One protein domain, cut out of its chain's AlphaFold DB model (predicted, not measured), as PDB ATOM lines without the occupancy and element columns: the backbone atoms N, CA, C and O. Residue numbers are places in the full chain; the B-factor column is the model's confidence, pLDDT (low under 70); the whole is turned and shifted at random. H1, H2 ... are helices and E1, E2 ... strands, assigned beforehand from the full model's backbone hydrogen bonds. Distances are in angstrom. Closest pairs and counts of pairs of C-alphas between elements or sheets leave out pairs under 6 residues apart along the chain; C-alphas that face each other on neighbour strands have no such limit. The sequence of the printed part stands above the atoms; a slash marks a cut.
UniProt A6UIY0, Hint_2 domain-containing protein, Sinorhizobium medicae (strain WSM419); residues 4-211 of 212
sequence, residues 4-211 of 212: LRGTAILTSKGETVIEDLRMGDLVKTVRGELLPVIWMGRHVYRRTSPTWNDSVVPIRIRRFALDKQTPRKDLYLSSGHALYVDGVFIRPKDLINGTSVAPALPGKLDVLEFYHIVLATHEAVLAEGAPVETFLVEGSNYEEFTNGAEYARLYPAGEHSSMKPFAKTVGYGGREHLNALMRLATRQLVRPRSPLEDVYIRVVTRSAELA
ATOM      1  N   LEU A   4     -19.444 -38.662  36.029       97.81
ATOM      2  CA  LEU A   4     -19.529 -37.982  34.732       97.81
ATOM      3  C   LEU A   4     -18.868 -36.591  34.772       97.81
ATOM      4  O   LEU A   4     -18.919 -35.897  35.789       97.81
ATOM      5  N   ARG A   5     -18.298 -36.161  33.643       97.56
ATOM      6  CA  ARG A   5     -17.849 -34.782  33.389       97.56
ATOM      7  C   ARG A   5     -18.875 -33.749  33.871       97.56
ATOM      8  O   ARG A   5     -20.073 -33.911  33.647       97.56
ATOM      9  N   GLY A   6     -18.385 -32.668  34.472       97.12
ATOM     10  CA  GLY A   6     -19.181 -31.571  35.021       97.12
ATOM     11  C   GLY A   6     -19.619 -31.780  36.471       97.12
ATOM     12  O   GLY A   6     -20.163 -30.852  37.064       97.12
ATOM     13  N   THR A   7     -19.365 -32.957  37.052       98.38
ATOM     14  CA  THR A   7     -19.652 -33.227  38.466       98.38
ATOM     15  C   THR A   7     -18.750 -32.375  39.359       98.38
ATOM     16  O   THR A   7     -17.526 -32.460  39.261       98.38
ATOM     17  N   ALA A   8     -19.337 -31.578  40.249       98.56
ATOM     18  CA  ALA A   8     -18.606 -30.791  41.232       98.56
ATOM     19  C   ALA A   8     -18.122 -31.654  42.406       98.56
ATOM     20  O   ALA A   8     -18.909 -32.365  43.028       98.56
ATOM     21  N   ILE A   9     -16.842 -31.552  42.752       98.75
ATOM     22  CA  ILE A   9     -16.196 -32.247  43.869       98.75
ATOM     23  C   ILE A   9     -15.810 -31.223  44.930       98.75
ATOM     24  O   ILE A   9     -15.258 -30.169  44.611       98.75
ATOM     25  N   LEU A  10     -16.084 -31.512  46.202       98.62
ATOM     26  CA  LEU A  10     -15.676 -30.624  47.283       98.62
ATOM     27  C   LEU A  10     -14.167 -30.725  47.527       98.62
ATOM     28  O   LEU A  10     -13.647 -31.778  47.893       98.62
ATOM     29  N   THR A  11     -13.482 -29.596  47.388       98.62
ATOM     30  CA  THR A  11     -12.041 -29.447  47.596       98.62
ATOM     31  C   THR A  11     -11.738 -28.421  48.686       98.62
ATOM     32  O   THR A  11     -12.626 -27.725  49.186       98.62
ATOM     33  N   SER A  12     -10.458 -28.280  49.026       98.06
ATOM     34  CA  SER A  12      -9.953 -27.193  49.880       98.06
ATOM     35  C   SER A  12     -10.276 -25.779  49.365       98.06
ATOM     36  O   SER A  12     -10.327 -24.846  50.160       98.06
ATOM     37  N   LYS A  13     -10.526 -25.617  48.058       96.38
ATOM     38  CA  LYS A  13     -10.828 -24.331  47.401       96.38
ATOM     39  C   LYS A  13     -12.332 -24.112  47.174       96.38
ATOM     40  O   LYS A  13     -12.714 -23.140  46.534       96.38
ATOM     41  N   GLY A  14     -13.182 -25.005  47.683       97.50
ATOM     42  CA  GLY A  14     -14.610 -25.052  47.362       97.50
ATOM     43  C   GLY A  14     -14.932 -26.145  46.343       97.50
ATOM     44  O   GLY A  14     -14.229 -27.148  46.253       97.50
ATOM     45  N   GLU A  15     -16.031 -25.993  45.610       97.75
ATOM     46  CA  GLU A  15     -16.431 -26.955  44.580       97.75
ATOM     47  C   GLU A  15     -15.586 -26.792  43.307       97.75
ATOM     48  O   GLU A  15     -15.591 -25.728  42.692       97.75
ATOM     49  N   THR A  16     -14.906 -27.862  42.893       98.50
ATOM     50  CA  THR A  16     -14.140 -27.935  41.639       98.50
ATOM     51  C   THR A  16     -14.773 -28.985  40.736       98.50
ATOM     52  O   THR A  16     -15.061 -30.089  41.195       98.50
ATOM     53  N   VAL A  17     -15.002 -28.673  39.460       98.31
ATOM     54  CA  VAL A  17     -15.511 -29.675  38.510       98.31
ATOM     55  C   VAL A  17     -14.469 -30.771  38.284       98.31
ATOM     56  O   VAL A  17     -13.269 -30.509  38.236       98.31
ATOM     57  N   ILE A  18     -14.923 -32.016  38.180       98.44
ATOM     58  CA  ILE A  18     -14.046 -33.187  38.217       98.44
ATOM     59  C   ILE A  18     -12.987 -33.207  37.105       98.44
ATOM     60  O   ILE A  18     -11.870 -33.661  37.339       98.44
ATOM     61  N   GLU A  19     -13.300 -32.684  35.916       98.12
ATOM     62  CA  GLU A  19     -12.354 -32.594  34.799       98.12
ATOM     63  C   GLU A  19     -11.203 -31.596  35.027       98.12
ATOM     64  O   GLU A  19     -10.167 -31.688  34.357       98.12
ATOM     65  N   ASP A  20     -11.356 -30.680  35.985       98.19
ATOM     66  CA  ASP A  20     -10.352 -29.674  36.335       98.19
ATOM     67  C   ASP A  20      -9.464 -30.104  37.506       98.19
ATOM     68  O   ASP A  20      -8.411 -29.502  37.705       98.19
ATOM     69  N   LEU A  21      -9.827 -31.171  38.232       98.12
ATOM     70  CA  LEU A  21      -8.974 -31.730  39.280       98.12
ATOM     71  C   LEU A  21      -7.637 -32.213  38.706       98.12
ATOM     72  O   LEU A  21      -7.565 -32.826  37.631       98.12
ATOM     73  N   ARG A  22      -6.565 -31.950  39.449       96.94
ATOM     74  CA  ARG A  22      -5.198 -32.370  39.131       96.94
ATOM     75  C   ARG A  22      -4.585 -33.125  40.305       96.94
ATOM     76  O   ARG A  22      -5.037 -33.022  41.443       96.94
ATOM     77  N   MET A  23      -3.529 -33.886  40.021       97.81
ATOM     78  CA  MET A  23      -2.729 -34.505  41.080       97.81
ATOM     79  C   MET A  23      -2.213 -33.430  42.045       97.81
ATOM     80  O   MET A  23      -1.777 -32.363  41.615       97.81
ATOM     81  N   GLY A  24      -2.288 -33.712  43.343       98.31
ATOM     82  CA  GLY A  24      -1.961 -32.784  44.421       98.31
ATOM     83  C   GLY A  24      -3.120 -31.894  44.883       98.31
ATOM     84  O   GLY A  24      -3.032 -31.344  45.981       98.31
ATOM     85  N   ASP A  25      -4.220 -31.774  44.126       98.62
ATOM     86  CA  ASP A  25      -5.405 -31.068  44.628       98.62
ATOM     87  C   ASP A  25      -5.987 -31.800  45.842       98.62
ATOM     88  O   ASP A  25      -6.069 -33.027  45.878       98.62
ATOM     89  N   LEU A  26      -6.402 -31.034  46.851       98.75
ATOM     90  CA  LEU A  26      -6.928 -31.577  48.100       98.75
ATOM     91  C   LEU A  26      -8.450 -31.710  48.040       98.75
ATOM     92  O   LEU A  26      -9.154 -30.694  48.052       98.75
ATOM     93  N   VAL A  27      -8.953 -32.944  48.038       98.69
ATOM     94  CA  VAL A  27     -10.389 -33.261  48.091       98.69
ATOM     95  C   VAL A  27     -10.833 -33.533  49.524       98.69
ATOM     96  O   VAL A  27     -10.078 -34.087  50.324       98.69
ATOM     97  N   LYS A  28     -12.062 -33.135  49.865       98.69
ATOM     98  CA  LYS A  28     -12.623 -33.351  51.201       98.69
ATOM     99  C   LYS A  28     -13.270 -34.731  51.301       98.69
ATOM    100  O   LYS A  28     -14.190 -35.042  50.540       98.69
ATOM    101  N   THR A  29     -12.820 -35.530  52.264       98.56
ATOM    102  CA  THR A  29     -13.410 -36.835  52.576       98.56
ATOM    103  C   THR A  29     -14.631 -36.696  53.482       98.56
ATOM    104  O   THR A  29     -14.841 -35.671  54.139       98.56
ATOM    105  N   VAL A  30     -15.426 -37.761  53.583       98.00
ATOM    106  CA  VAL A  30     -16.551 -37.848  54.533       98.00
ATOM    107  C   VAL A  30     -16.116 -37.774  55.999       98.00
ATOM    108  O   VAL A  30     -16.924 -37.415  56.849       98.00
ATOM    109  N   ARG A  31     -14.844 -38.073  56.303       97.38
ATOM    110  CA  ARG A  31     -14.267 -37.919  57.649       97.38
ATOM    111  C   ARG A  31     -13.855 -36.478  57.959       97.38
ATOM    112  O   ARG A  31     -13.444 -36.185  59.074       97.38
ATOM    113  N   GLY A  32     -13.975 -35.573  56.986       96.44
ATOM    114  CA  GLY A  32     -13.603 -34.166  57.116       96.44
ATOM    115  C   GLY A  32     -12.140 -33.868  56.788       96.44
ATOM    116  O   GLY A  32     -11.754 -32.702  56.830       96.44
ATOM    117  N   GLU A  33     -11.356 -34.882  56.426       97.88
ATOM    118  CA  GLU A  33      -9.950 -34.750  56.045       97.88
ATOM    119  C   GLU A  33      -9.816 -34.179  54.628       97.88
ATOM    120  O   GLU A  33     -10.688 -34.368  53.778       97.88
ATOM    121  N   LEU A  34      -8.705 -33.490  54.376       98.56
ATOM    122  CA  LEU A  34      -8.302 -33.043  53.048       98.56
ATOM    123  C   LEU A  34      -7.166 -33.940  52.566       98.56
ATOM    124  O   LEU A  34      -6.078 -33.901  53.137       98.56
ATOM    125  N   LEU A  35      -7.421 -34.739  51.532       98.62
ATOM    126  CA  LEU A  35      -6.448 -35.691  50.999       98.62
ATOM    127  C   LEU A  35      -6.050 -35.323  49.566       98.62
ATOM    128  O   LEU A  35      -6.915 -34.912  48.787       98.62
ATOM    129  N   PRO A  36      -4.762 -35.462  49.203       98.56
ATOM    130  CA  PRO A  36      -4.297 -35.164  47.860       98.56
ATOM    131  C   PRO A  36      -4.769 -36.225  46.869       98.56
ATOM    132  O   PRO A  36      -4.647 -37.427  47.114       98.56
ATOM    133  N   VAL A  37      -5.248 -35.768  45.718       98.56
ATOM    134  CA  VAL A  37      -5.428 -36.614  44.539       98.56
ATOM    135  C   VAL A  37      -4.064 -37.124  44.092       98.56
ATOM    136  O   VAL A  37      -3.174 -36.328  43.795       98.56
ATOM    137  N   ILE A  38      -3.897 -38.442  44.018       97.50
ATOM    138  CA  ILE A  38      -2.651 -39.071  43.563       97.50
ATOM    139  C   ILE A  38      -2.732 -39.481  42.091       97.50
ATOM    140  O   ILE A  38      -1.705 -39.632  41.438       97.50
ATOM    141  N   TRP A  39      -3.944 -39.651  41.554       97.62
ATOM    142  CA  TRP A  39      -4.173 -39.883  40.130       97.62
ATOM    143  C   TRP A  39      -5.636 -39.635  39.736       97.62
ATOM    144  O   TRP A  39      -6.542 -39.739  40.564       97.62
ATOM    145  N   MET A  40      -5.859 -39.329  38.454       97.75
ATOM    146  CA  MET A  40      -7.184 -39.156  37.856       97.75
ATOM    147  C   MET A  40      -7.378 -40.155  36.710       97.75
ATOM    148  O   MET A  40      -6.795 -39.998  35.637       97.75
ATOM    149  N   GLY A  41      -8.219 -41.168  36.919       96.50
ATOM    150  CA  GLY A  41      -8.589 -42.125  35.872       96.50
ATOM    151  C   GLY A  41      -9.661 -41.558  34.945       96.50
ATOM    152  O   GLY A  41     -10.551 -40.840  35.405       96.50
ATOM    153  N   ARG A  42      -9.605 -41.875  33.645       95.94
ATOM    154  CA  ARG A  42     -10.560 -41.389  32.634       95.94
ATOM    155  C   ARG A  42     -11.050 -42.490  31.697       95.94
ATOM    156  O   ARG A  42     -10.260 -43.290  31.201       95.94
ATOM    157  N   HIS A  43     -12.337 -42.444  31.363       94.31
ATOM    158  CA  HIS A  43     -12.920 -43.132  30.208       94.31
ATOM    159  C   HIS A  43     -13.612 -42.142  29.276       94.31
ATOM    160  O   HIS A  43     -14.227 -41.174  29.727       94.31
ATOM    161  N   VAL A  44     -13.554 -42.414  27.972       93.00
ATOM    162  CA  VAL A  44     -14.264 -41.641  26.948       93.00
ATOM    163  C   VAL A  44     -15.056 -42.588  26.062       93.00
ATOM    164  O   VAL A  44     -14.479 -43.438  25.391       93.00
ATOM    165  N   TYR A  45     -16.370 -42.394  26.008       93.19
ATOM    166  CA  TYR A  45     -17.263 -43.120  25.110       93.19
ATOM    167  C   TYR A  45     -17.843 -42.154  24.090       93.19
ATOM    168  O   TYR A  45     -18.375 -41.104  24.447       93.19
ATOM    169  N   ARG A  46     -17.750 -42.505  22.810       94.00
ATOM    170  CA  ARG A  46     -18.315 -41.718  21.707       94.00
ATOM    171  C   ARG A  46     -19.479 -42.476  21.107       94.00
ATOM    172  O   ARG A  46     -19.332 -43.667  20.862       94.00
ATOM    173  N   ARG A  47     -20.586 -41.798  20.806       91.38
ATOM    174  CA  ARG A  47     -21.797 -42.419  20.241       91.38
ATOM    175  C   ARG A  47     -21.542 -43.181  18.939       91.38
ATOM    176  O   ARG A  47     -22.230 -44.148  18.647       91.38
ATOM    177  N   THR A  48     -20.535 -42.768  18.178       91.81
ATOM    178  CA  THR A  48     -20.102 -43.421  16.935       91.81
ATOM    179  C   THR A  48     -19.218 -44.655  17.152       91.81
ATOM    180  O   THR A  48     -18.905 -45.351  16.190       91.81
ATOM    181  N   SER A  49     -18.774 -44.926  18.382       90.38
ATOM    182  CA  SER A  49     -17.911 -46.060  18.714       90.38
ATOM    183  C   SER A  49     -18.738 -47.312  19.028       90.38
ATOM    184  O   SER A  49     -19.749 -47.196  19.718       90.38
ATOM    185  N   PRO A  50     -18.266 -48.523  18.667       88.25
ATOM    186  CA  PRO A  50     -18.881 -49.785  19.100       88.25
ATOM    187  C   PRO A  50     -18.969 -49.953  20.626       88.25
ATOM    188  O   PRO A  50     -19.738 -50.765  21.128       88.25
ATOM    189  N   THR A  51     -18.170 -49.188  21.375       87.25
ATOM    190  CA  THR A  51     -18.189 -49.179  22.844       87.25
ATOM    191  C   THR A  51     -19.393 -48.434  23.428       87.25
ATOM    192  O   THR A  51     -19.666 -48.570  24.618       87.25
ATOM    193  N   TRP A  52     -20.134 -47.669  22.617       90.38
ATOM    194  CA  TRP A  52     -21.371 -47.023  23.042       90.38
ATOM    195  C   TRP A  52     -22.536 -48.012  22.999       90.38
ATOM    196  O   TRP A  52     -23.074 -48.330  21.942       90.38
ATOM    197  N   ASN A  53     -22.947 -48.480  24.170       89.62
ATOM    198  CA  ASN A  53     -24.101 -49.355  24.361       89.62
ATOM    199  C   ASN A  53     -24.831 -48.992  25.668       89.62
ATOM    200  O   ASN A  53     -24.384 -48.125  26.419       89.62
ATOM    201  N   ASP A  54     -25.941 -49.661  25.976       87.81
ATOM    202  CA  ASP A  54     -26.758 -49.330  27.154       87.81
ATOM    203  C   ASP A  54     -26.001 -49.436  28.489       87.81
ATOM    204  O   ASP A  54     -26.367 -48.774  29.458       87.81
ATOM    205  N   SER A  55     -24.907 -50.207  28.553       87.12
ATOM    206  CA  SER A  55     -24.098 -50.332  29.773       87.12
ATOM    207  C   SER A  55     -23.267 -49.086  30.097       87.12
ATOM    208  O   SER A  55     -22.895 -48.903  31.259       87.12
ATOM    209  N   VAL A  56     -23.006 -48.214  29.109       90.69
ATOM    210  CA  VAL A  56     -22.263 -46.954  29.319       90.69
ATOM    211  C   VAL A  56     -23.179 -45.772  29.629       90.69
ATOM    212  O   VAL A  56     -22.694 -44.703  30.006       90.69
ATOM    213  N   VAL A  57     -24.500 -45.947  29.497       93.88
ATOM    214  CA  VAL A  57     -25.477 -44.929  29.897       93.88
ATOM    215  C   VAL A  57     -25.379 -44.738  31.418       93.88
ATOM    216  O   VAL A  57     -25.522 -45.709  32.166       93.88
ATOM    217  N   PRO A  58     -25.127 -43.510  31.909       96.50
ATOM    218  CA  PRO A  58     -25.014 -43.278  33.337       96.50
ATOM    219  C   PRO A  58     -26.359 -43.471  34.030       96.50
ATOM    220  O   PRO A  58     -27.433 -43.255  33.463       96.50
ATOM    221  N   ILE A  59     -26.289 -43.816  35.307       97.50
ATOM    222  CA  ILE A  59     -27.416 -43.738  36.219       97.50
ATOM    223  C   ILE A  59     -27.437 -42.329  36.791       97.50
ATOM    224  O   ILE A  59     -26.485 -41.884  37.436       97.50
ATOM    225  N   ARG A  60     -28.542 -41.634  36.545       98.12
ATOM    226  CA  ARG A  60     -28.844 -40.346  37.146       98.12
ATOM    227  C   ARG A  60     -29.469 -40.560  38.514       98.12
ATOM    228  O   ARG A  60     -30.457 -41.281  38.635       98.12
ATOM    229  N   ILE A  61     -28.955 -39.837  39.493       98.31
ATOM    230  CA  ILE A  61     -29.567 -39.605  40.797       98.31
ATOM    231  C   ILE A  61     -30.042 -38.154  40.791       98.31
ATOM    232  O   ILE A  61     -29.232 -37.233  40.686       98.31
ATOM    233  N   ARG A  62     -31.357 -37.941  40.847       97.81
ATOM    234  CA  ARG A  62     -31.934 -36.592  40.825       97.81
ATOM    235  C   ARG A  62     -31.477 -35.785  42.036       97.81
ATOM    236  O   ARG A  62     -31.282 -36.335  43.119       97.81
ATOM    237  N   ARG A  63     -31.388 -34.467  41.870       97.50
ATOM    238  CA  ARG A  63     -31.245 -33.519  42.979       97.50
ATOM    239  C   ARG A  63     -32.217 -33.870  44.112       97.50
ATOM    240  O   ARG A  63     -33.410 -34.045  43.864       97.50
ATOM    241  N   PHE A  64     -31.702 -33.941  45.338       97.06
ATOM    242  CA  PHE A  64     -32.456 -34.247  46.563       97.06
ATOM    243  C   PHE A  64     -33.128 -35.631  46.600       97.06
ATOM    244  O   PHE A  64     -34.113 -35.820  47.318       97.06
ATOM    245  N   ALA A  65     -32.648 -36.588  45.801       96.75
ATOM    246  CA  ALA A  65     -33.181 -37.948  45.784       96.75
ATOM    247  C   ALA A  65     -32.717 -38.805  46.970       96.75
ATOM    248  O   ALA A  65     -33.427 -39.732  47.353       96.75
ATOM    249  N   LEU A  66     -31.533 -38.532  47.527       95.31
ATOM    250  CA  LEU A  66     -30.970 -39.323  48.627       95.31
ATOM    251  C   LEU A  66     -31.490 -38.832  49.979       95.31
ATOM    252  O   LEU A  66     -31.831 -39.632  50.849       95.31
ATOM    253  N   ASP A  67     -31.595 -37.513  50.124       93.25
ATOM    254  CA  ASP A  67     -32.198 -36.840  51.267       93.25
ATOM    255  C   ASP A  67     -32.736 -35.452  50.854       93.25
ATOM    256  O   ASP A  67     -32.830 -35.115  49.675       93.25
ATOM    257  N   LYS A  68     -33.117 -34.607  51.818       92.31
ATOM    258  CA  LYS A  68     -33.688 -33.274  51.543       92.31
ATOM    259  C   LYS A  68     -32.693 -32.259  50.948       92.31
ATOM    260  O   LYS A  68     -33.110 -31.158  50.601       92.31
ATOM    261  N   GLN A  69     -31.413 -32.600  50.856       94.00
ATOM    262  CA  GLN A  69     -30.298 -31.726  50.490       94.00
ATOM    263  C   GLN A  69     -29.322 -32.361  49.483       94.00
ATOM    264  O   GLN A  69     -28.604 -31.614  48.813       94.00
ATOM    265  N   THR A  70     -29.302 -33.691  49.324       95.56
ATOM    266  CA  THR A  70     -28.327 -34.405  48.485       95.56
ATOM    267  C   THR A  70     -28.957 -35.313  47.412       95.56
ATOM    268  O   THR A  70     -29.994 -35.948  47.636       95.56
ATOM    269  N   PRO A  71     -28.337 -35.398  46.219       97.75
ATOM    270  CA  PRO A  71     -27.291 -34.496  45.717       97.75
ATOM    271  C   PRO A  71     -27.835 -33.069  45.482       97.75
ATOM    272  O   PRO A  71     -29.044 -32.865  45.356       97.75
ATOM    273  N   ARG A  72     -26.955 -32.061  45.443       96.75
ATOM    274  CA  ARG A  72     -27.297 -30.635  45.251       96.75
ATOM    275  C   ARG A  72     -27.727 -30.302  43.820       96.75
ATOM    276  O   ARG A  72     -28.465 -29.333  43.622       96.75
ATOM    277  N   LYS A  73     -27.302 -31.116  42.854       96.56
ATOM    278  CA  LYS A  73     -27.711 -31.144  41.441       96.56
ATOM    279  C   LYS A  73     -27.928 -32.597  41.019       96.56
ATOM    280  O   LYS A  73     -27.647 -33.503  41.796       96.56
ATOM    281  N   ASP A  74     -28.436 -32.823  39.811       97.69
ATOM    282  CA  ASP A  74     -28.501 -34.178  39.261       97.69
ATOM    283  C   ASP A  74     -27.076 -34.747  39.141       97.69
ATOM    284  O   ASP A  74     -26.219 -34.162  38.481       97.69
ATOM    285  N   LEU A  75     -26.832 -35.879  39.803       98.31
ATOM    286  CA  LEU A  75     -25.547 -36.571  39.830       98.31
ATOM    287  C   LEU A  75     -25.595 -37.766  38.875       98.31
ATOM    288  O   LEU A  75     -26.531 -38.564  38.923       98.31
ATOM    289  N   TYR A  76     -24.581 -37.910  38.026       98.12
ATOM    290  CA  TYR A  76     -24.512 -38.963  37.013       98.12
ATOM    291  C   TYR A  76     -23.309 -39.867  37.263       98.12
ATOM    292  O   TYR A  76     -22.160 -39.423  37.225       98.12
ATOM    293  N   LEU A  77     -23.585 -41.149  37.486       97.19
ATOM    294  CA  LEU A  77     -22.592 -42.160  37.831       97.19
ATOM    295  C   LEU A  77     -22.663 -43.332  36.854       97.19
ATOM    296  O   LEU A  77     -23.744 -43.706  36.402       97.19
ATOM    297  N   SER A  78     -21.536 -43.978  36.563       94.31
ATOM    298  CA  SER A  78     -21.581 -45.291  35.906       94.31
ATOM    299  C   SER A  78     -22.294 -46.311  36.806       94.31
ATOM    300  O   SER A  78     -22.251 -46.200  38.034       94.31
ATOM    301  N   SER A  79     -22.866 -47.359  36.215       90.94
ATOM    302  CA  SER A  79     -23.652 -48.364  36.946       90.94
ATOM    303  C   SER A  79     -22.898 -49.090  38.070       90.94
ATOM    304  O   SER A  79     -23.520 -49.545  39.032       90.94
ATOM    305  N   GLY A  80     -21.573 -49.209  37.950       89.38
ATOM    306  CA  GLY A  80     -20.703 -49.885  38.914       89.38
ATOM    307  C   GLY A  80     -20.094 -48.997  40.001       89.38
ATOM    308  O   GLY A  80     -19.458 -49.552  40.881       89.38
ATOM    309  N   HIS A  81     -20.256 -47.667  39.946       94.62
ATOM    310  CA  HIS A  81     -19.790 -46.756  41.011       94.62
ATOM    311  C   HIS A  81     -20.594 -46.956  42.297       94.62
ATOM    312  O   HIS A  81     -21.660 -47.565  42.238       94.62
ATOM    313  N   ALA A  82     -20.146 -46.422  43.431       96.69
ATOM    314  CA  ALA A  82     -20.916 -46.485  44.666       96.69
ATOM    315  C   ALA A  82     -21.112 -45.126  45.349       96.69
ATOM    316  O   ALA A  82     -20.252 -44.249  45.351       96.69
ATOM    317  N   LEU A  83     -22.290 -44.980  45.950       98.00
ATOM    318  CA  LEU A  83     -22.609 -43.962  46.941       98.00
ATOM    319  C   LEU A  83     -22.210 -44.482  48.317       98.00
ATOM    320  O   LEU A  83     -22.410 -45.662  48.598       98.00
ATOM    321  N   TYR A  84     -21.728 -43.608  49.194       97.94
ATOM    322  CA  TYR A  84     -21.513 -43.942  50.598       97.94
ATOM    323  C   TYR A  84     -22.708 -43.475  51.434       97.94
ATOM    324  O   TYR A  84     -22.919 -42.279  51.629       97.94
ATOM    325  N   VAL A  85     -23.517 -44.414  51.919       95.88
ATOM    326  CA  VAL A  85     -24.745 -44.118  52.674       95.88
ATOM    327  C   VAL A  85     -24.790 -45.020  53.897       95.88
ATOM    328  O   VAL A  85     -24.555 -46.218  53.789       95.88
ATOM    329  N   ASP A  86     -25.069 -44.447  55.069       94.56
ATOM    330  CA  ASP A  86     -25.198 -45.174  56.340       94.56
ATOM    331  C   ASP A  86     -24.024 -46.129  56.649       94.56
ATOM    332  O   ASP A  86     -24.207 -47.217  57.193       94.56
ATOM    333  N   GLY A  87     -22.796 -45.737  56.293       95.50
ATOM    334  CA  GLY A  87     -21.596 -46.527  56.587       95.50
ATOM    335  C   GLY A  87     -21.259 -47.621  55.571       95.50
ATOM    336  O   GLY A  87     -20.302 -48.365  55.785       95.50
ATOM    337  N   VAL A  88     -22.011 -47.740  54.475       96.81
ATOM    338  CA  VAL A  88     -21.793 -48.754  53.434       96.81
ATOM    339  C   VAL A  88     -21.744 -48.135  52.042       96.81
ATOM    340  O   VAL A  88     -22.308 -47.071  51.792       96.81
ATOM    341  N   PHE A  89     -21.089 -48.830  51.116       97.44
ATOM    342  CA  PHE A  89     -21.133 -48.494  49.699       97.44
ATOM    343  C   PHE A  89     -22.329 -49.165  49.024       97.44
ATOM    344  O   PHE A  89     -22.521 -50.374  49.148       97.44
ATOM    345  N   ILE A  90     -23.130 -48.389  48.295       96.38
ATOM    346  CA  ILE A  90     -24.296 -48.864  47.543       96.38
ATOM    347  C   ILE A  90     -24.188 -48.385  46.104       96.38
ATOM    348  O   ILE A  90     -24.059 -47.189  45.839       96.38
ATOM    349  N   ARG A  91     -24.290 -49.310  45.149       96.12
ATOM    350  CA  ARG A  91     -24.226 -48.950  43.730       96.12
ATOM    351  C   ARG A  91     -25.548 -48.324  43.286       96.12
ATOM    352  O   ARG A  91     -26.609 -48.833  43.647       96.12
ATOM    353  N   PRO A  92     -25.534 -47.291  42.429       94.56
ATOM    354  CA  PRO A  92     -26.755 -46.623  41.997       94.56
ATOM    355  C   PRO A  92     -27.675 -47.561  41.202       94.56
ATOM    356  O   PRO A  92     -28.889 -47.380  41.223       94.56
ATOM    357  N   LYS A  93     -27.134 -48.618  40.575       93.69
ATOM    358  CA  LYS A  93     -27.935 -49.664  39.916       93.69
ATOM    359  C   LYS A  93     -28.828 -50.448  40.877       93.69
ATOM    360  O   LYS A  93     -29.896 -50.890  40.477       93.69
ATOM    361  N   ASP A  94     -28.407 -50.582  42.132       93.12
ATOM    362  CA  ASP A  94     -29.166 -51.269  43.178       93.12
ATOM    363  C   ASP A  94     -30.263 -50.359  43.777       93.12
ATOM    364  O   ASP A  94     -31.115 -50.831  44.526       93.12
ATOM    365  N   LEU A  95     -30.269 -49.066  43.414       94.19
ATOM    366  CA  LEU A  95     -31.231 -48.051  43.859       94.19
ATOM    367  C   LEU A  95     -32.205 -47.597  42.763       94.19
ATOM    368  O   LEU A  95     -33.006 -46.695  43.004       94.19
ATOM    369  N   ILE A  96     -32.158 -48.194  41.565       94.25
ATOM    370  CA  ILE A  96     -33.035 -47.799  40.457       94.25
ATOM    371  C   ILE A  96     -34.505 -47.971  40.861       94.25
ATOM    372  O   ILE A  96     -34.949 -49.044  41.267       94.25
ATOM    373  N   ASN A  97     -35.269 -46.897  40.692       92.31
ATOM    374  CA  ASN A  97     -36.715 -46.856  40.913       92.31
ATOM    375  C   ASN A  97     -37.473 -46.259  39.713       92.31
ATOM    376  O   ASN A  97     -38.652 -45.929  39.817       92.31
ATOM    377  N   GLY A  98     -36.781 -46.063  38.585       92.69
ATOM    378  CA  GLY A  98     -37.348 -45.545  37.337       92.69
ATOM    379  C   GLY A  98     -37.698 -44.055  37.352       92.69
ATOM    380  O   GLY A  98     -38.162 -43.533  36.343       92.69
ATOM    381  N   THR A  99     -37.472 -43.351  38.464       93.25
ATOM    382  CA  THR A  99     -37.893 -41.955  38.643       93.25
ATOM    383  C   THR A  99     -36.748 -41.087  39.164       93.25
ATOM    384  O   THR A  99     -36.057 -40.433  38.375       93.25
ATOM    385  N   SER A 100     -36.526 -41.062  40.479       96.06
ATOM    386  CA  SER A 100     -35.436 -40.306  41.111       96.06
ATOM    387  C   SER A 100     -34.062 -40.927  40.910       96.06
ATOM    388  O   SER A 100     -33.085 -40.184  40.840       96.06
ATOM    389  N   VAL A 101     -33.992 -42.245  40.727       97.12
ATOM    390  CA  VAL A 101     -32.774 -42.951  40.327       97.12
ATOM    391  C   VAL A 101     -33.084 -43.802  39.101       97.12
ATOM    392  O   VAL A 101     -33.900 -44.727  39.164       97.12
ATOM    393  N   ALA A 102     -32.469 -43.469  37.965       96.25
ATOM    394  CA  ALA A 102     -32.736 -44.131  36.687       96.25
ATOM    395  C   ALA A 102     -31.586 -43.942  35.682       96.25
ATOM    396  O   ALA A 102     -30.915 -42.907  35.725       96.25
ATOM    397  N   PRO A 103     -31.376 -44.882  34.740       96.19
ATOM    398  CA  PRO A 103     -30.512 -44.652  33.585       96.19
ATOM    399  C   PRO A 103     -30.993 -43.429  32.793       96.19
ATOM    400  O   PRO A 103     -32.162 -43.358  32.414       96.19
ATOM    401  N   ALA A 104     -30.118 -42.451  32.570       95.31
ATOM    402  CA  ALA A 104     -30.447 -41.253  31.801       95.31
ATOM    403  C   ALA A 104     -29.184 -40.544  31.307       95.31
ATOM    404  O   ALA A 104     -28.214 -40.403  32.045       95.31
ATOM    405  N   LEU A 105     -29.229 -40.017  30.082       92.38
ATOM    406  CA  LEU A 105     -28.201 -39.112  29.566       92.38
ATOM    407  C   LEU A 105     -28.493 -37.666  30.009       92.38
ATOM    408  O   LEU A 105     -29.654 -37.245  29.976       92.38
ATOM    409  N   PRO A 106     -27.473 -36.873  30.381       89.75
ATOM    410  CA  PRO A 106     -27.649 -35.438  30.553       89.75
ATOM    411  C   PRO A 106     -27.770 -34.770  29.181       89.75
ATOM    412  O   PRO A 106     -26.775 -34.484  28.527       89.75
ATOM    413  N   GLY A 107     -28.997 -34.532  28.721       86.75
ATOM    414  CA  GLY A 107     -29.247 -33.895  27.425       86.75
ATOM    415  C   GLY A 107     -28.814 -34.746  26.220       86.75
ATOM    416  O   GLY A 107     -28.754 -35.974  26.284       86.75
ATOM    417  N   LYS A 108     -28.544 -34.086  25.086       82.62
ATOM    418  CA  LYS A 108     -28.090 -34.731  23.842       82.62
ATOM    419  C   LYS A 108     -26.563 -34.710  23.766       82.62
ATOM    420  O   LYS A 108     -25.989 -33.857  23.098       82.62
ATOM    421  N   LEU A 109     -25.915 -35.624  24.485       86.25
ATOM    422  CA  LEU A 109     -24.463 -35.799  24.423       86.25
ATOM    423  C   LEU A 109     -24.089 -36.921  23.454       86.25
ATOM    424  O   LEU A 109     -24.648 -38.019  23.517       86.25
ATOM    425  N   ASP A 110     -23.101 -36.646  22.607       89.56
ATOM    426  CA  ASP A 110     -22.474 -37.630  21.711       89.56
ATOM    427  C   ASP A 110     -21.141 -38.157  22.250       89.56
ATOM    428  O   ASP A 110     -20.544 -39.075  21.682       89.56
ATOM    429  N   VAL A 111     -20.680 -37.588  23.364       93.56
ATOM    430  CA  VAL A 111     -19.474 -37.995  24.076       93.56
ATOM    431  C   VAL A 111     -19.783 -38.038  25.565       93.56
ATOM    432  O   VAL A 111     -20.284 -37.065  26.126       93.56
ATOM    433  N   LEU A 112     -19.477 -39.166  26.197       94.88
ATOM    434  CA  LEU A 112     -19.486 -39.318  27.645       94.88
ATOM    435  C   LEU A 112     -18.044 -39.399  28.115       94.88
ATOM    436  O   LEU A 112     -17.302 -40.297  27.716       94.88
ATOM    437  N   GLU A 113     -17.661 -38.455  28.963       95.94
ATOM    438  CA  GLU A 113     -16.365 -38.454  29.623       95.94
ATOM    439  C   GLU A 113     -16.577 -38.710  31.101       95.94
ATOM    440  O   GLU A 113     -17.362 -38.037  31.767       95.94
ATOM    441  N   PHE A 114     -15.892 -39.725  31.586       96.75
ATOM    442  CA  PHE A 114     -16.035 -40.250  32.921       96.75
ATOM    443  C   PHE A 114     -14.691 -40.177  33.622       96.75
ATOM    444  O   PHE A 114     -13.671 -40.518  33.024       96.75
ATOM    445  N   TYR A 115     -14.707 -39.780  34.886       98.25
ATOM    446  CA  TYR A 115     -13.521 -39.567  35.696       98.25
ATOM    447  C   TYR A 115     -13.584 -40.372  36.990       98.25
ATOM    448  O   TYR A 115     -14.657 -40.738  37.480       98.25
ATOM    449  N   HIS A 116     -12.411 -40.626  37.549       96.38
ATOM    450  CA  HIS A 116     -12.209 -41.259  38.837       96.38
ATOM    451  C   HIS A 116     -11.125 -40.543  39.608       96.38
ATOM    452  O   HIS A 116     -10.080 -40.222  39.050       96.38
ATOM    453  N   ILE A 117     -11.365 -40.377  40.900       98.19
ATOM    454  CA  ILE A 117     -10.392 -39.833  41.834       98.19
ATOM    455  C   ILE A 117      -9.686 -41.005  42.499       98.19
ATOM    456  O   ILE A 117     -10.352 -41.900  43.023       98.19
ATOM    457  N   VAL A 118      -8.358 -40.990  42.494       97.62
ATOM    458  CA  VAL A 118      -7.541 -41.948  43.237       97.62
ATOM    459  C   VAL A 118      -6.774 -41.188  44.304       97.62
ATOM    460  O   VAL A 118      -6.140 -40.173  44.012       97.62
ATOM    461  N   LEU A 119      -6.872 -41.666  45.543       97.69
ATOM    462  CA  LEU A 119      -6.160 -41.146  46.712       97.69
ATOM    463  C   LEU A 119      -5.168 -42.206  47.208       97.69
ATOM    464  O   LEU A 119      -5.136 -43.317  46.688       97.69
ATOM    465  N   ALA A 120      -4.363 -41.882  48.220       96.06
ATOM    466  CA  ALA A 120      -3.423 -42.846  48.805       96.06
ATOM    467  C   ALA A 120      -4.122 -44.069  49.437       96.06
ATOM    468  O   ALA A 120      -3.550 -45.159  49.479       96.06
ATOM    469  N   THR A 121      -5.356 -43.885  49.907       96.44
ATOM    470  CA  THR A 121      -6.246 -44.911  50.460       96.44
ATOM    471  C   THR A 121      -7.572 -44.918  49.705       96.44
ATOM    472  O   THR A 121      -7.943 -43.932  49.069       96.44
ATOM    473  N   HIS A 122      -8.312 -46.027  49.778       97.81
ATOM    474  CA  HIS A 122      -9.705 -46.027  49.345       97.81
ATOM    475  C   HIS A 122     -10.520 -45.198  50.345       97.81
ATOM    476  O   HIS A 122     -10.355 -45.361  51.554       97.81
ATOM    477  N   GLU A 123     -11.370 -44.301  49.849       98.38
ATOM    478  CA  GLU A 123     -12.080 -43.291  50.627       98.38
ATOM    479  C   GLU A 123     -13.488 -43.030  50.079       98.38
ATOM    480  O   GLU A 123     -13.867 -43.499  49.006       98.38
ATOM    481  N   ALA A 124     -14.250 -42.213  50.809       98.50
ATOM    482  CA  ALA A 124     -15.434 -41.548  50.278       98.50
ATOM    483  C   ALA A 124     -15.252 -40.021  50.290       98.50
ATOM    484  O   ALA A 124     -14.836 -39.443  51.300       98.50
ATOM    485  N   VAL A 125     -15.597 -39.367  49.181       98.62
ATOM    486  CA  VAL A 125     -15.494 -37.910  48.960       98.62
ATOM    487  C   VAL A 125     -16.857 -37.313  48.622       98.62
ATOM    488  O   VAL A 125     -17.806 -38.048  48.366       98.62
ATOM    489  N   LEU A 126     -16.991 -35.986  48.634       98.50
ATOM    490  CA  LEU A 126     -18.273 -35.327  48.354       98.50
ATOM    491  C   LEU A 126     -18.366 -34.850  46.899       98.50
ATOM    492  O   LEU A 126     -17.668 -33.913  46.512       98.50
ATOM    493  N   ALA A 127     -19.275 -35.450  46.129       98.50
ATOM    494  CA  ALA A 127     -19.611 -35.091  44.752       98.50
ATOM    495  C   ALA A 127     -21.050 -34.563  44.668       98.50
ATOM    496  O   ALA A 127     -21.989 -35.239  45.081       98.50
ATOM    497  N   GLU A 128     -21.244 -33.333  44.189       98.19
ATOM    498  CA  GLU A 128     -22.523 -32.604  44.271       98.19
ATOM    499  C   GLU A 128     -23.102 -32.618  45.701       98.19
ATOM    500  O   GLU A 128     -24.310 -32.679  45.916       98.19
ATOM    501  N   GLY A 129     -22.228 -32.624  46.712       97.81
ATOM    502  CA  GLY A 129     -22.590 -32.772  48.124       97.81
ATOM    503  C   GLY A 129     -22.960 -34.193  48.574       97.81
ATOM    504  O   GLY A 129     -23.061 -34.410  49.778       97.81
ATOM    505  N   ALA A 130     -23.126 -35.155  47.665       98.31
ATOM    506  CA  ALA A 130     -23.370 -36.555  48.001       98.31
ATOM    507  C   ALA A 130     -22.045 -37.307  48.242       98.31
ATOM    508  O   ALA A 130     -21.111 -37.160  47.452       98.31
ATOM    509  N   PRO A 131     -21.944 -38.136  49.295       98.31
ATOM    510  CA  PRO A 131     -20.799 -39.016  49.482       98.31
ATOM    511  C   PRO A 131     -20.696 -40.100  48.399       98.31
ATOM    512  O   PRO A 131     -21.631 -40.876  48.192       98.31
ATOM    513  N   VAL A 132     -19.542 -40.186  47.743       98.50
ATOM    514  CA  VAL A 132     -19.244 -41.145  46.672       98.50
ATOM    515  C   VAL A 132     -17.890 -41.812  46.880       98.50
ATOM    516  O   VAL A 132     -17.001 -41.254  47.519       98.50
ATOM    517  N   GLU A 133     -17.750 -43.011  46.333       98.19
ATOM    518  CA  GLU A 133     -16.551 -43.845  46.383       98.19
ATOM    519  C   GLU A 133     -15.376 -43.235  45.583       98.19
ATOM    520  O   GLU A 133     -15.552 -42.769  44.453       98.19
ATOM    521  N   THR A 134     -14.156 -43.241  46.134       98.25
ATOM    522  CA  THR A 134     -12.926 -43.042  45.338       98.25
ATOM    523  C   THR A 134     -12.478 -44.366  44.730       98.25
ATOM    524  O   THR A 134     -12.871 -45.427  45.183       98.25
ATOM    525  N   PHE A 135     -11.623 -44.364  43.712       96.81
ATOM    526  CA  PHE A 135     -11.209 -45.629  43.105       96.81
ATOM    527  C   PHE A 135     -10.464 -46.532  44.102       96.81
ATOM    528  O   PHE A 135      -9.457 -46.125  44.684       96.81
ATOM    529  N   LEU A 136     -10.953 -47.760  44.261       96.19
ATOM    530  CA  LEU A 136     -10.269 -48.828  44.973       96.19
ATOM    531  C   LEU A 136      -9.273 -49.498  44.019       96.19
ATOM    532  O   LEU A 136      -9.675 -50.211  43.101       96.19
ATOM    533  N   VAL A 137      -7.975 -49.267  44.227       95.06
ATOM    534  CA  VAL A 137      -6.943 -49.937  43.426       95.06
ATOM    535  C   VAL A 137      -6.746 -51.364  43.935       95.06
ATOM    536  O   VAL A 137      -6.418 -51.575  45.107       95.06
ATOM    537  N   GLU A 138      -6.938 -52.332  43.041       92.81
ATOM    538  CA  GLU A 138      -6.763 -53.765  43.287       92.81
ATOM    539  C   GLU A 138      -6.036 -54.408  42.103       92.81
ATOM    540  O   GLU A 138      -6.585 -54.565  41.010       92.81
ATOM    541  N   GLY A 139      -4.776 -54.782  42.322       90.94
ATOM    542  CA  GLY A 139      -3.911 -55.322  41.283       90.94
ATOM    543  C   GLY A 139      -3.694 -54.300  40.170       90.94
ATOM    544  O   GLY A 139      -3.163 -53.217  40.411       90.94
ATOM    545  N   SER A 140      -4.107 -54.657  38.954       91.50
ATOM    546  CA  SER A 140      -3.967 -53.832  37.752       91.50
ATOM    547  C   SER A 140      -5.299 -53.298  37.216       91.50
ATOM    548  O   SER A 140      -5.388 -52.917  36.054       91.50
ATOM    549  N   ASN A 141      -6.349 -53.223  38.043       93.00
ATOM    550  CA  ASN A 141      -7.666 -52.731  37.610       93.00
ATOM    551  C   ASN A 141      -7.654 -51.282  37.064       93.00
ATOM    552  O   ASN A 141      -8.566 -50.884  36.342       93.00
ATOM    553  N   TYR A 142      -6.606 -50.496  37.335       92.94
ATOM    554  CA  TYR A 142      -6.387 -49.186  36.713       92.94
ATOM    555  C   TYR A 142      -6.124 -49.263  35.192       92.94
ATOM    556  O   TYR A 142      -6.251 -48.258  34.495       92.94
ATOM    557  N   GLU A 143      -5.757 -50.429  34.654       93.38
ATOM    558  CA  GLU A 143      -5.530 -50.633  33.216       93.38
ATOM    559  C   GLU A 143      -6.825 -50.549  32.401       93.38
ATOM    560  O   GLU A 143      -6.776 -50.320  31.194       93.38
ATOM    561  N   GLU A 144      -7.984 -50.664  33.054       91.31
ATOM    562  CA  GLU A 144      -9.282 -50.473  32.408       91.31
ATOM    563  C   GLU A 144      -9.458 -49.031  31.900       91.31
ATOM    564  O   GLU A 144     -10.143 -48.806  30.898       91.31
ATOM    565  N   PHE A 145      -8.822 -48.047  32.546       93.38
ATOM    566  CA  PHE A 145      -8.910 -46.641  32.155       93.38
ATOM    567  C   PHE A 145      -8.178 -46.356  30.847       93.38
ATOM    568  O   PHE A 145      -7.087 -46.858  30.584       93.38
ATOM    569  N   THR A 146      -8.708 -45.416  30.062       93.44
ATOM    570  CA  THR A 146      -8.075 -44.969  28.811       93.44
ATOM    571  C   THR A 146      -6.661 -44.422  29.039       93.44
ATOM    572  O   THR A 146      -5.803 -44.563  28.173       93.44
ATOM    573  N   ASN A 147      -6.401 -43.816  30.202       95.38
ATOM    574  CA  ASN A 147      -5.077 -43.348  30.610       95.38
ATOM    575  C   ASN A 147      -4.377 -44.276  31.621       95.38
ATOM    576  O   ASN A 147      -3.424 -43.842  32.254       95.38
ATOM    577  N   GLY A 148      -4.782 -45.542  31.770       94.25
ATOM    578  CA  GLY A 148      -4.215 -46.463  32.771       94.25
ATOM    579  C   GLY A 148      -2.692 -46.644  32.680       94.25
ATOM    580  O   GLY A 148      -2.009 -46.738  33.697       94.25
ATOM    581  N   ALA A 149      -2.124 -46.572  31.471       94.56
ATOM    582  CA  ALA A 149      -0.672 -46.611  31.266       94.56
ATOM    583  C   ALA A 149       0.082 -45.448  31.948       94.56
ATOM    584  O   ALA A 149       1.282 -45.549  32.185       94.56
ATOM    585  N   GLU A 150      -0.589 -44.328  32.234       95.25
ATOM    586  CA  GLU A 150      -0.039 -43.228  33.033       95.25
ATOM    587  C   GLU A 150       0.174 -43.646  34.489       95.25
ATOM    588  O   GLU A 150       1.254 -43.409  35.024       95.25
ATOM    589  N   TYR A 151      -0.806 -44.324  35.092       94.06
ATOM    590  CA  TYR A 151      -0.718 -44.805  36.471       94.06
ATOM    591  C   TYR A 151       0.481 -45.739  36.658       94.06
ATOM    592  O   TYR A 151       1.302 -45.526  37.545       94.06
ATOM    593  N   ALA A 152       0.648 -46.707  35.750       92.19
ATOM    594  CA  ALA A 152       1.774 -47.642  35.774       92.19
ATOM    595  C   ALA A 152       3.150 -46.951  35.674       92.19
ATOM    596  O   ALA A 152       4.132 -47.459  36.210       92.19
ATOM    597  N   ARG A 153       3.240 -45.797  34.992       93.75
ATOM    598  CA  ARG A 153       4.482 -45.005  34.924       93.75
ATOM    599  C   ARG A 153       4.742 -44.202  36.194       93.75
ATOM    600  O   ARG A 153       5.902 -44.012  36.538       93.75
ATOM    601  N   LEU A 154       3.689 -43.702  36.840       93.56
ATOM    602  CA  LEU A 154       3.790 -42.922  38.076       93.56
ATOM    603  C   LEU A 154       4.137 -43.799  39.282       93.56
ATOM    604  O   LEU A 154       4.892 -43.360  40.141       93.56
ATOM    605  N   TYR A 155       3.633 -45.035  39.309       91.69
ATOM    606  CA  TYR A 155       3.798 -45.975  40.420       91.69
ATOM    607  C   TYR A 155       4.442 -47.293  39.956       91.69
ATOM    608  O   TYR A 155       3.793 -48.347  39.944       91.69
ATOM    609  N   PRO A 156       5.720 -47.266  39.523       82.50
ATOM    610  CA  PRO A 156       6.423 -48.476  39.124       82.50
ATOM    611  C   PRO A 156       6.592 -49.425  40.325       82.50
ATOM    612  O   PRO A 156       6.682 -48.995  41.468       82.50
ATOM    613  N   ALA A 157       6.658 -50.734  40.067       74.12
ATOM    614  CA  ALA A 157       6.829 -51.790  41.082       74.12
ATOM    615  C   ALA A 157       5.643 -52.035  42.043       74.12
ATOM    616  O   ALA A 157       5.798 -52.737  43.041       74.12
ATOM    617  N   GLY A 158       4.442 -51.545  41.719       68.88
ATOM    618  CA  GLY A 158       3.224 -51.889  42.460       68.88
ATOM    619  C   GLY A 158       3.017 -51.080  43.742       68.88
ATOM    620  O   GLY A 158       2.247 -51.492  44.614       68.88
ATOM    621  N   GLU A 159       3.665 -49.921  43.861       73.62
ATOM    622  CA  GLU A 159       3.269 -48.914  44.841       73.62
ATOM    623  C   GLU A 159       1.789 -48.549  44.606       73.62
ATOM    624  O   GLU A 159       1.338 -48.440  43.466       73.62
ATOM    625  N   HIS A 160       0.985 -48.482  45.671       78.44
ATOM    626  CA  HIS A 160      -0.475 -48.322  45.578       78.44
ATOM    627  C   HIS A 160      -1.216 -49.389  44.736       78.44
ATOM    628  O   HIS A 160      -2.294 -49.109  44.220       78.44
ATOM    629  N   SER A 161      -0.692 -50.616  44.606       78.44
ATOM    630  CA  SER A 161      -1.352 -51.709  43.854       78.44
ATOM    631  C   SER A 161      -2.490 -52.411  44.600       78.44
ATOM    632  O   SER A 161      -3.258 -53.161  44.001       78.44
ATOM    633  N   SER A 162      -2.617 -52.210  45.912       86.62
ATOM    634  CA  SER A 162      -3.699 -52.801  46.694       86.62
ATOM    635  C   SER A 162      -4.072 -51.904  47.861       86.62
ATOM    636  O   SER A 162      -3.257 -51.609  48.737       86.62
ATOM    637  N   MET A 163      -5.325 -51.468  47.867       94.50
ATOM    638  CA  MET A 163      -5.906 -50.665  48.933       94.50
ATOM    639  C   MET A 163      -6.859 -51.509  49.781       94.50
ATOM    640  O   MET A 163      -7.505 -52.438  49.301       94.50
ATOM    641  N   LYS A 164      -6.987 -51.161  51.063       95.44
ATOM    642  CA  LYS A 164      -8.055 -51.709  51.908       95.44
ATOM    643  C   LYS A 164      -9.360 -50.980  51.593       95.44
ATOM    644  O   LYS A 164      -9.331 -49.751  51.562       95.44
ATOM    645  N   PRO A 165     -10.491 -51.683  51.419       96.69
ATOM    646  CA  PRO A 165     -11.768 -51.020  51.213       96.69
ATOM    647  C   PRO A 165     -12.135 -50.081  52.366       96.69
ATOM    648  O   PRO A 165     -12.072 -50.491  53.526       96.69
ATOM    649  N   PHE A 166     -12.551 -48.848  52.052       97.69
ATOM    650  CA  PHE A 166     -13.002 -47.879  53.057       97.69
ATOM    651  C   PHE A 166     -14.230 -48.373  53.828       97.69
ATOM    652  O   PHE A 166     -14.330 -48.219  55.043       97.69
ATOM    653  N   ALA A 167     -15.165 -48.979  53.099       97.12
ATOM    654  CA  ALA A 167     -16.412 -49.499  53.622       97.12
ATOM    655  C   ALA A 167     -16.822 -50.758  52.856       97.12
ATOM    656  O   ALA A 167     -16.329 -51.051  51.765       97.12
ATOM    657  N   LYS A 168     -17.754 -51.516  53.436       95.50
ATOM    658  CA  LYS A 168     -18.328 -52.690  52.782       95.50
ATOM    659  C   LYS A 168     -19.284 -52.253  51.674       95.50
ATOM    660  O   LYS A 168     -20.200 -51.472  51.929       95.50
ATOM    661  N   THR A 169     -19.147 -52.848  50.495       93.38
ATOM    662  CA  THR A 169     -20.141 -52.719  49.425       93.38
ATOM    663  C   THR A 169     -21.300 -53.683  49.652       93.38
ATOM    664  O   THR A 169     -21.104 -54.883  49.854       93.38
ATOM    665  N   VAL A 170     -22.521 -53.154  49.623       91.94
ATOM    666  CA  VAL A 170     -23.770 -53.916  49.673       91.94
ATOM    667  C   VAL A 170     -24.571 -53.645  48.402       91.94
ATOM    668  O   VAL A 170     -24.562 -52.547  47.850       91.94
ATOM    669  N   GLY A 171     -25.249 -54.664  47.901       84.50
ATOM    670  CA  GLY A 171     -26.006 -54.587  46.662       84.50
ATOM    671  C   GLY A 171     -26.902 -55.802  46.536       84.50
ATOM    672  O   GLY A 171     -26.688 -56.797  47.230       84.50
ATOM    673  N   TYR A 172     -27.885 -55.733  45.648       75.06
ATOM    674  CA  TYR A 172     -28.681 -56.902  45.344       75.06
ATOM    675  C   TYR A 172     -27.906 -57.765  44.344       75.06
ATOM    676  O   TYR A 172     -27.474 -57.293  43.289       75.06
ATOM    677  N   GLY A 173     -27.730 -59.055  44.631       62.59
ATOM    678  CA  GLY A 173     -27.473 -60.011  43.557       62.59
ATOM    679  C   GLY A 173     -28.641 -59.997  42.558       62.59
ATOM    680  O   GLY A 173     -29.768 -59.660  42.922       62.59
ATOM    681  N   GLY A 174     -28.424 -60.408  41.303       53.72
ATOM    682  CA  GLY A 174     -29.471 -60.371  40.263       53.72
ATOM    683  C   GLY A 174     -30.791 -61.080  40.634       53.72
ATOM    684  O   GLY A 174     -31.842 -60.726  40.112       53.72
ATOM    685  N   ARG A 175     -30.766 -62.036  41.576       51.53
ATOM    686  CA  ARG A 175     -31.960 -62.706  42.137       51.53
ATOM    687  C   ARG A 175     -32.542 -62.017  43.378       51.53
ATOM    688  O   ARG A 175     -33.728 -62.159  43.661       51.53
ATOM    689  N   GLU A 176     -31.731 -61.291  44.133       54.91
ATOM    690  CA  GLU A 176     -32.138 -60.648  45.387       54.91
ATOM    691  C   GLU A 176     -32.912 -59.354  45.135       54.91
ATOM    692  O   GLU A 176     -33.815 -59.033  45.903       54.91
ATOM    693  N   HIS A 177     -32.638 -58.675  44.015       55.97
ATOM    694  CA  HIS A 177     -33.328 -57.439  43.636       55.97
ATOM    695  C   HIS A 177     -34.828 -57.682  43.425       55.97
ATOM    696  O   HIS A 177     -35.667 -56.961  43.960       55.97
ATOM    697  N   LEU A 178     -35.175 -58.768  42.722       56.66
ATOM    698  CA  LEU A 178     -36.566 -59.162  42.500       56.66
ATOM    699  C   LEU A 178     -37.266 -59.542  43.814       56.66
ATOM    700  O   LEU A 178     -38.405 -59.145  44.049       56.66
ATOM    701  N   ASN A 179     -36.578 -60.266  44.700       55.34
ATOM    702  CA  ASN A 179     -37.130 -60.648  46.000       55.34
ATOM    703  C   ASN A 179     -37.374 -59.437  46.909       55.34
ATOM    704  O   ASN A 179     -38.381 -59.412  47.616       55.34
ATOM    705  N   ALA A 180     -36.491 -58.436  46.890       59.06
ATOM    706  CA  ALA A 180     -36.675 -57.199  47.644       59.06
ATOM    707  C   ALA A 180     -37.895 -56.408  47.144       59.06
ATOM    708  O   ALA A 180     -38.736 -56.000  47.946       59.06
ATOM    709  N   LEU A 181     -38.059 -56.286  45.821       63.56
ATOM    710  CA  LEU A 181     -39.234 -55.656  45.208       63.56
ATOM    711  C   LEU A 181     -40.538 -56.392  45.569       63.56
ATOM    712  O   LEU A 181     -41.524 -55.760  45.947       63.56
ATOM    713  N   MET A 182     -40.536 -57.727  45.536       59.66
ATOM    714  CA  MET A 182     -41.707 -58.538  45.902       59.66
ATOM    715  C   MET A 182     -42.068 -58.437  47.395       59.66
ATOM    716  O   MET A 182     -43.249 -58.461  47.747       59.66
ATOM    717  N   ARG A 183     -41.081 -58.284  48.288       60.09
ATOM    718  CA  ARG A 183     -41.299 -58.098  49.737       60.09
ATOM    719  C   ARG A 183     -41.898 -56.740  50.078       60.09
ATOM    720  O   ARG A 183     -42.695 -56.646  51.004       60.09
ATOM    721  N   LEU A 184     -41.576 -55.696  49.319       60.16
ATOM    722  CA  LEU A 184     -42.246 -54.400  49.470       60.16
ATOM    723  C   LEU A 184     -43.742 -54.500  49.141       60.16
ATOM    724  O   LEU A 184     -44.556 -53.847  49.791       60.16
ATOM    725  N   ALA A 185     -44.108 -55.364  48.190       57.25
ATOM    726  CA  ALA A 185     -45.499 -55.648  47.845       57.25
ATOM    727  C   ALA A 185     -46.210 -56.581  48.850       57.25
ATOM    728  O   ALA A 185     -47.438 -56.602  48.904       57.25
ATOM    729  N   THR A 186     -45.470 -57.335  49.671       49.97
ATOM    730  CA  THR A 186     -46.024 -58.318  50.614       49.97
ATOM    731  C   THR A 186     -45.598 -58.015  52.054       49.97
ATOM    732  O   THR A 186     -44.509 -58.356  52.504       49.97
ATOM    733  N   ARG A 187     -46.493 -57.385  52.829       52.97
ATOM    734  CA  ARG A 187     -46.341 -57.211  54.288       52.97
ATOM    735  C   ARG A 187     -46.359 -58.578  54.989       52.97
ATOM    736  O   ARG A 187     -47.411 -58.963  55.487       52.97
ATOM    737  N   GLN A 188     -45.247 -59.314  55.072       47.50
ATOM    738  CA  GLN A 188     -45.121 -60.399  56.055       47.50
ATOM    739  C   GLN A 188     -43.669 -60.828  56.358       47.50
ATOM    740  O   GLN A 188     -42.870 -61.077  55.463       47.50
ATOM    741  N   LEU A 189     -43.430 -60.985  57.671       54.56
ATOM    742  CA  LEU A 189     -42.288 -61.539  58.424       54.56
ATOM    743  C   LEU A 189     -41.100 -60.617  58.777       54.56
ATOM    744  O   LEU A 189     -40.358 -60.111  57.940       54.56
ATOM    745  N   VAL A 190     -40.923 -60.478  60.098       55.81
ATOM    746  CA  VAL A 190     -39.946 -59.662  60.832       55.81
ATOM    747  C   VAL A 190     -38.551 -60.285  60.722       55.81
ATOM    748  O   VAL A 190     -38.108 -61.031  61.590       55.81
ATOM    749  N   ARG A 191     -37.843 -59.995  59.632       57.66
ATOM    750  CA  ARG A 191     -36.375 -59.971  59.648       57.66
ATOM    751  C   ARG A 191     -35.933 -58.511  59.744       57.66
ATOM    752  O   ARG A 191     -36.596 -57.666  59.138       57.66
ATOM    753  N   PRO A 192     -34.860 -58.192  60.491       66.31
ATOM    754  CA  PRO A 192     -34.289 -56.854  60.441       66.31
ATOM    755  C   PRO A 192     -33.923 -56.541  58.989       66.31
ATOM    756  O   PRO A 192     -33.343 -57.385  58.297       66.31
ATOM    757  N   ARG A 193     -34.341 -55.365  58.520       73.25
ATOM    758  CA  ARG A 193     -34.061 -54.909  57.160       73.25
ATOM    759  C   ARG A 193     -32.561 -54.753  56.976       73.25
ATOM    760  O   ARG A 193     -31.838 -54.392  57.904       73.25
ATOM    761  N   SER A 194     -32.093 -55.068  55.778       85.75
ATOM    762  CA  SER A 194     -30.712 -54.778  55.409       85.75
ATOM    763  C   SER A 194     -30.520 -53.265  55.213       85.75
ATOM    764  O   SER A 194     -31.465 -52.586  54.805       85.75
ATOM    765  N   PRO A 195     -29.297 -52.728  55.402       86.88
ATOM    766  CA  PRO A 195     -29.011 -51.317  55.126       86.88
ATOM    767  C   PRO A 195     -29.432 -50.876  53.716       86.88
ATOM    768  O   PRO A 195     -29.930 -49.772  53.524       86.88
ATOM    769  N   LEU A 196     -29.294 -51.764  52.726       89.00
ATOM    770  CA  LEU A 196     -29.715 -51.504  51.351       89.00
ATOM    771  C   LEU A 196     -31.234 -51.337  51.217       89.00
ATOM    772  O   LEU A 196     -31.685 -50.428  50.525       89.00
ATOM    773  N   GLU A 197     -32.022 -52.201  51.864       88.75
ATOM    774  CA  GLU A 197     -33.487 -52.110  51.845       88.75
ATOM    775  C   GLU A 197     -33.963 -50.803  52.486       88.75
ATOM    776  O   GLU A 197     -34.847 -50.141  51.940       88.75
ATOM    777  N   ASP A 198     -33.353 -50.397  53.601       90.31
ATOM    778  CA  ASP A 198     -33.702 -49.144  54.270       90.31
ATOM    779  C   ASP A 198     -33.377 -47.925  53.399       90.31
ATOM    780  O   ASP A 198     -34.225 -47.043  53.233       90.31
ATOM    781  N   VAL A 199     -32.192 -47.889  52.780       91.94
ATOM    782  CA  VAL A 199     -31.807 -46.817  51.846       91.94
ATOM    783  C   VAL A 199     -32.748 -46.784  50.642       91.94
ATOM    784  O   VAL A 199     -33.239 -45.713  50.281       91.94
ATOM    785  N   TYR A 200     -33.057 -47.941  50.049       92.50
ATOM    786  CA  TYR A 200     -33.963 -48.037  48.904       92.50
ATOM    787  C   TYR A 200     -35.348 -47.464  49.227       92.50
ATOM    788  O   TYR A 200     -35.860 -46.628  48.482       92.50
ATOM    789  N   ILE A 201     -35.935 -47.862  50.362       90.38
ATOM    790  CA  ILE A 201     -37.240 -47.360  50.805       90.38
ATOM    791  C   ILE A 201     -37.200 -45.840  50.968       90.38
ATOM    792  O   ILE A 201     -38.088 -45.163  50.452       90.38
ATOM    793  N   ARG A 202     -36.166 -45.286  51.619       92.81
ATOM    794  CA  ARG A 202     -36.037 -43.829  51.789       92.81
ATOM    795  C   ARG A 202     -35.973 -43.094  50.452       92.81
ATOM    796  O   ARG A 202     -36.678 -42.103  50.286       92.81
ATOM    797  N   VAL A 203     -35.186 -43.593  49.499       92.62
ATOM    798  CA  VAL A 203     -35.059 -42.993  48.160       92.62
ATOM    799  C   VAL A 203     -36.391 -43.050  47.401       92.62
ATOM    800  O   VAL A 203     -36.799 -42.062  46.790       92.62
ATOM    801  N   VAL A 204     -37.119 -44.169  47.467       90.19
ATOM    802  CA  VAL A 204     -38.452 -44.291  46.846       90.19
ATOM    803  C   VAL A 204     -39.459 -43.338  47.488       90.19
ATOM    804  O   VAL A 204     -40.151 -42.617  46.769       90.19
ATOM    805  N   THR A 205     -39.524 -43.281  48.821       90.50
ATOM    806  CA  THR A 205     -40.392 -42.337  49.539       90.50
ATOM    807  C   THR A 205     -40.070 -40.899  49.147       90.50
ATOM    808  O   THR A 205     -40.973 -40.138  48.802       90.50
ATOM    809  N   ARG A 206     -38.782 -40.541  49.094       91.44
ATOM    810  CA  ARG A 206     -38.339 -39.207  48.683       91.44
ATOM    811  C   ARG A 206     -38.720 -38.884  47.239       91.44
ATOM    812  O   ARG A 206     -39.079 -37.751  46.934       91.44
ATOM    813  N   SER A 207     -38.692 -39.880  46.358       87.44
ATOM    814  CA  SER A 207     -39.122 -39.730  44.969       87.44
ATOM    815  C   SER A 207     -40.574 -39.275  44.839       87.44
ATOM    816  O   SER A 207     -40.875 -38.453  43.976       87.44
ATOM    817  N   ALA A 208     -41.462 -39.792  45.694       84.38
ATOM    818  CA  ALA A 208     -42.862 -39.380  45.725       84.38
ATOM    819  C   ALA A 208     -43.008 -37.926  46.207       84.38
ATOM    820  O   ALA A 208     -43.787 -37.171  45.638       84.38
ATOM    821  N   GLU A 209     -42.211 -37.510  47.196       88.69
ATOM    822  CA  GLU A 209     -42.195 -36.126  47.690       88.69
ATOM    823  C   GLU A 209     -41.675 -35.120  46.651       88.69
ATOM    824  O   GLU A 209     -42.107 -33.976  46.651       88.69
ATOM    825  N   LEU A 210     -40.749 -35.524  45.775       84.69
ATOM    826  CA  LEU A 210     -40.199 -34.680  44.701       84.69
ATOM    827  C   LEU A 210     -41.113 -34.555  43.471       84.69
ATOM    828  O   LEU A 210     -40.784 -33.808  42.546       84.69
ATOM    829  N   ALA A 211     -42.178 -35.353  43.402       77.50
ATOM    830  CA  ALA A 211     -43.165 -35.306  42.327       77.50
ATOM    831  C   ALA A 211     -44.351 -34.373  42.640       77.50
ATOM    832  O   ALA A 211     -45.164 -34.127  41.750       77.50
TER     833      ALA A 211
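AT A GLANCE: This is residues 4 to 211 of the 212 residues of the protein "Hint_2 domain-containing protein" of Sinorhizobium medicae (strain WSM419) (UniProt A6UIY0). What is the main picture? Short hairpins pack one on the next, E8-E9, E12-E13, E1-E2 and E3-E4, while a long two-stranded ribbon, E5-E11, runs off at an angle from E4 and a small three-stranded sheet, E7-E6-E10, has H1 over it. H2 and H3 lie by E5 at one end of the longest axis, H4 and H5 at the other, where residues 185 to 193 stick out. What is it made of? The printed part has 208 residues, under half in named elements, of mixed class: E1 to E9, H1, E10 to E13, then H2 to H5, with antiparallel sheets. It is compact, with a radius of gyration of the C-alphas of 17.6 A and spans of 56 by 38 by 34 A.

HOW THE PARTS SIT: How is the largest sheet built? E7, residues 75 to 77, E6, 59 to 61, and E10, 101 to 103, run antiparallel in that order, with N 61 and O 75, and N 60 and O 102, each 2.8 A apart; E6 and E7 form a hairpin. H1, residues 92 to 95, is on the sheet, 8.0 A high and only just over E10, where 3 of its C-alphas fall; their closest C-alphas, Leu 95 and Val 101, are 6.4 A apart. Which other hairpins are there? They are E8, 83 to 85, with E9, 88 to 90 (N 83 to O 90, 2.8 A); E12, 124 to 127, with E13, 130 to 133 (N 125 to O 132, 2.9 A); E1, 8 to 11, with E2, 14 to 17 (N 9 to O 16, 2.8 A); and E3, 26 to 28, with E4, 34 to 36 (N 27 to O 35, 2.9 A). The closest C-alphas are Leu 83 and Val 132 for E8 and E13, 4.4 A, Ile 9 and Ala 127 for E1 and E12, 4.5 A, and Thr 11 and Val 27 for E1 and E3, 4.2 A. What follows E4? It runs on into E5, residues 39 to 46, at 74 degrees; E5 is antiparallel to E11, 111 to 118, with N 41 and O 116 3.0 A apart. H2, 141 to 144, and H3, 148 to 154, only just touch, only at the corner, with 3 pairs of C-alphas within 8 A, the closest Tyr 142 and Gly 148, 5.3 A; Gly 148 and Gly 41 are the closest C-alphas of H3 and E5, 6.9 A. How do the last helices stand? H4, 176 to 185, and H5, 195 to 209, are close but not clearly touching, Ala 180 and Glu 197 being their closest C-alphas, 7.3 A, at a steep tilt of 53 degrees, the same way. Every O i to N i+4 pair is within hydrogen-bond range in H3, H4 and H5; H1 and H2 are too short for one.

IN THESE COORDINATES: Where do the named elements begin and end? C-alpha 8 of E1 is at (-18.606, -30.791, 41.232), and C-alpha 209 of H5 at (-42.195, -36.126, 47.690). Which are long? From first to last C-alpha, E5 measures 23.3 A, E11 22.9 A, H5 21.4 A and H4 14.5 A.

THE WHOLE: How large is it, and is it cut? The two farthest C-alphas, Arg 153 and Gln 188, are 56.1 A apart, and the printed part has no cut. Which links are long? They are E5 to E6, E6 to E7 and H3 to H4; in the last, residues 169 to 170 pair parallel with 89 to 90 of E9. Where is confidence low? Residue 158 and residues 173 to 192 are under pLDDT 70.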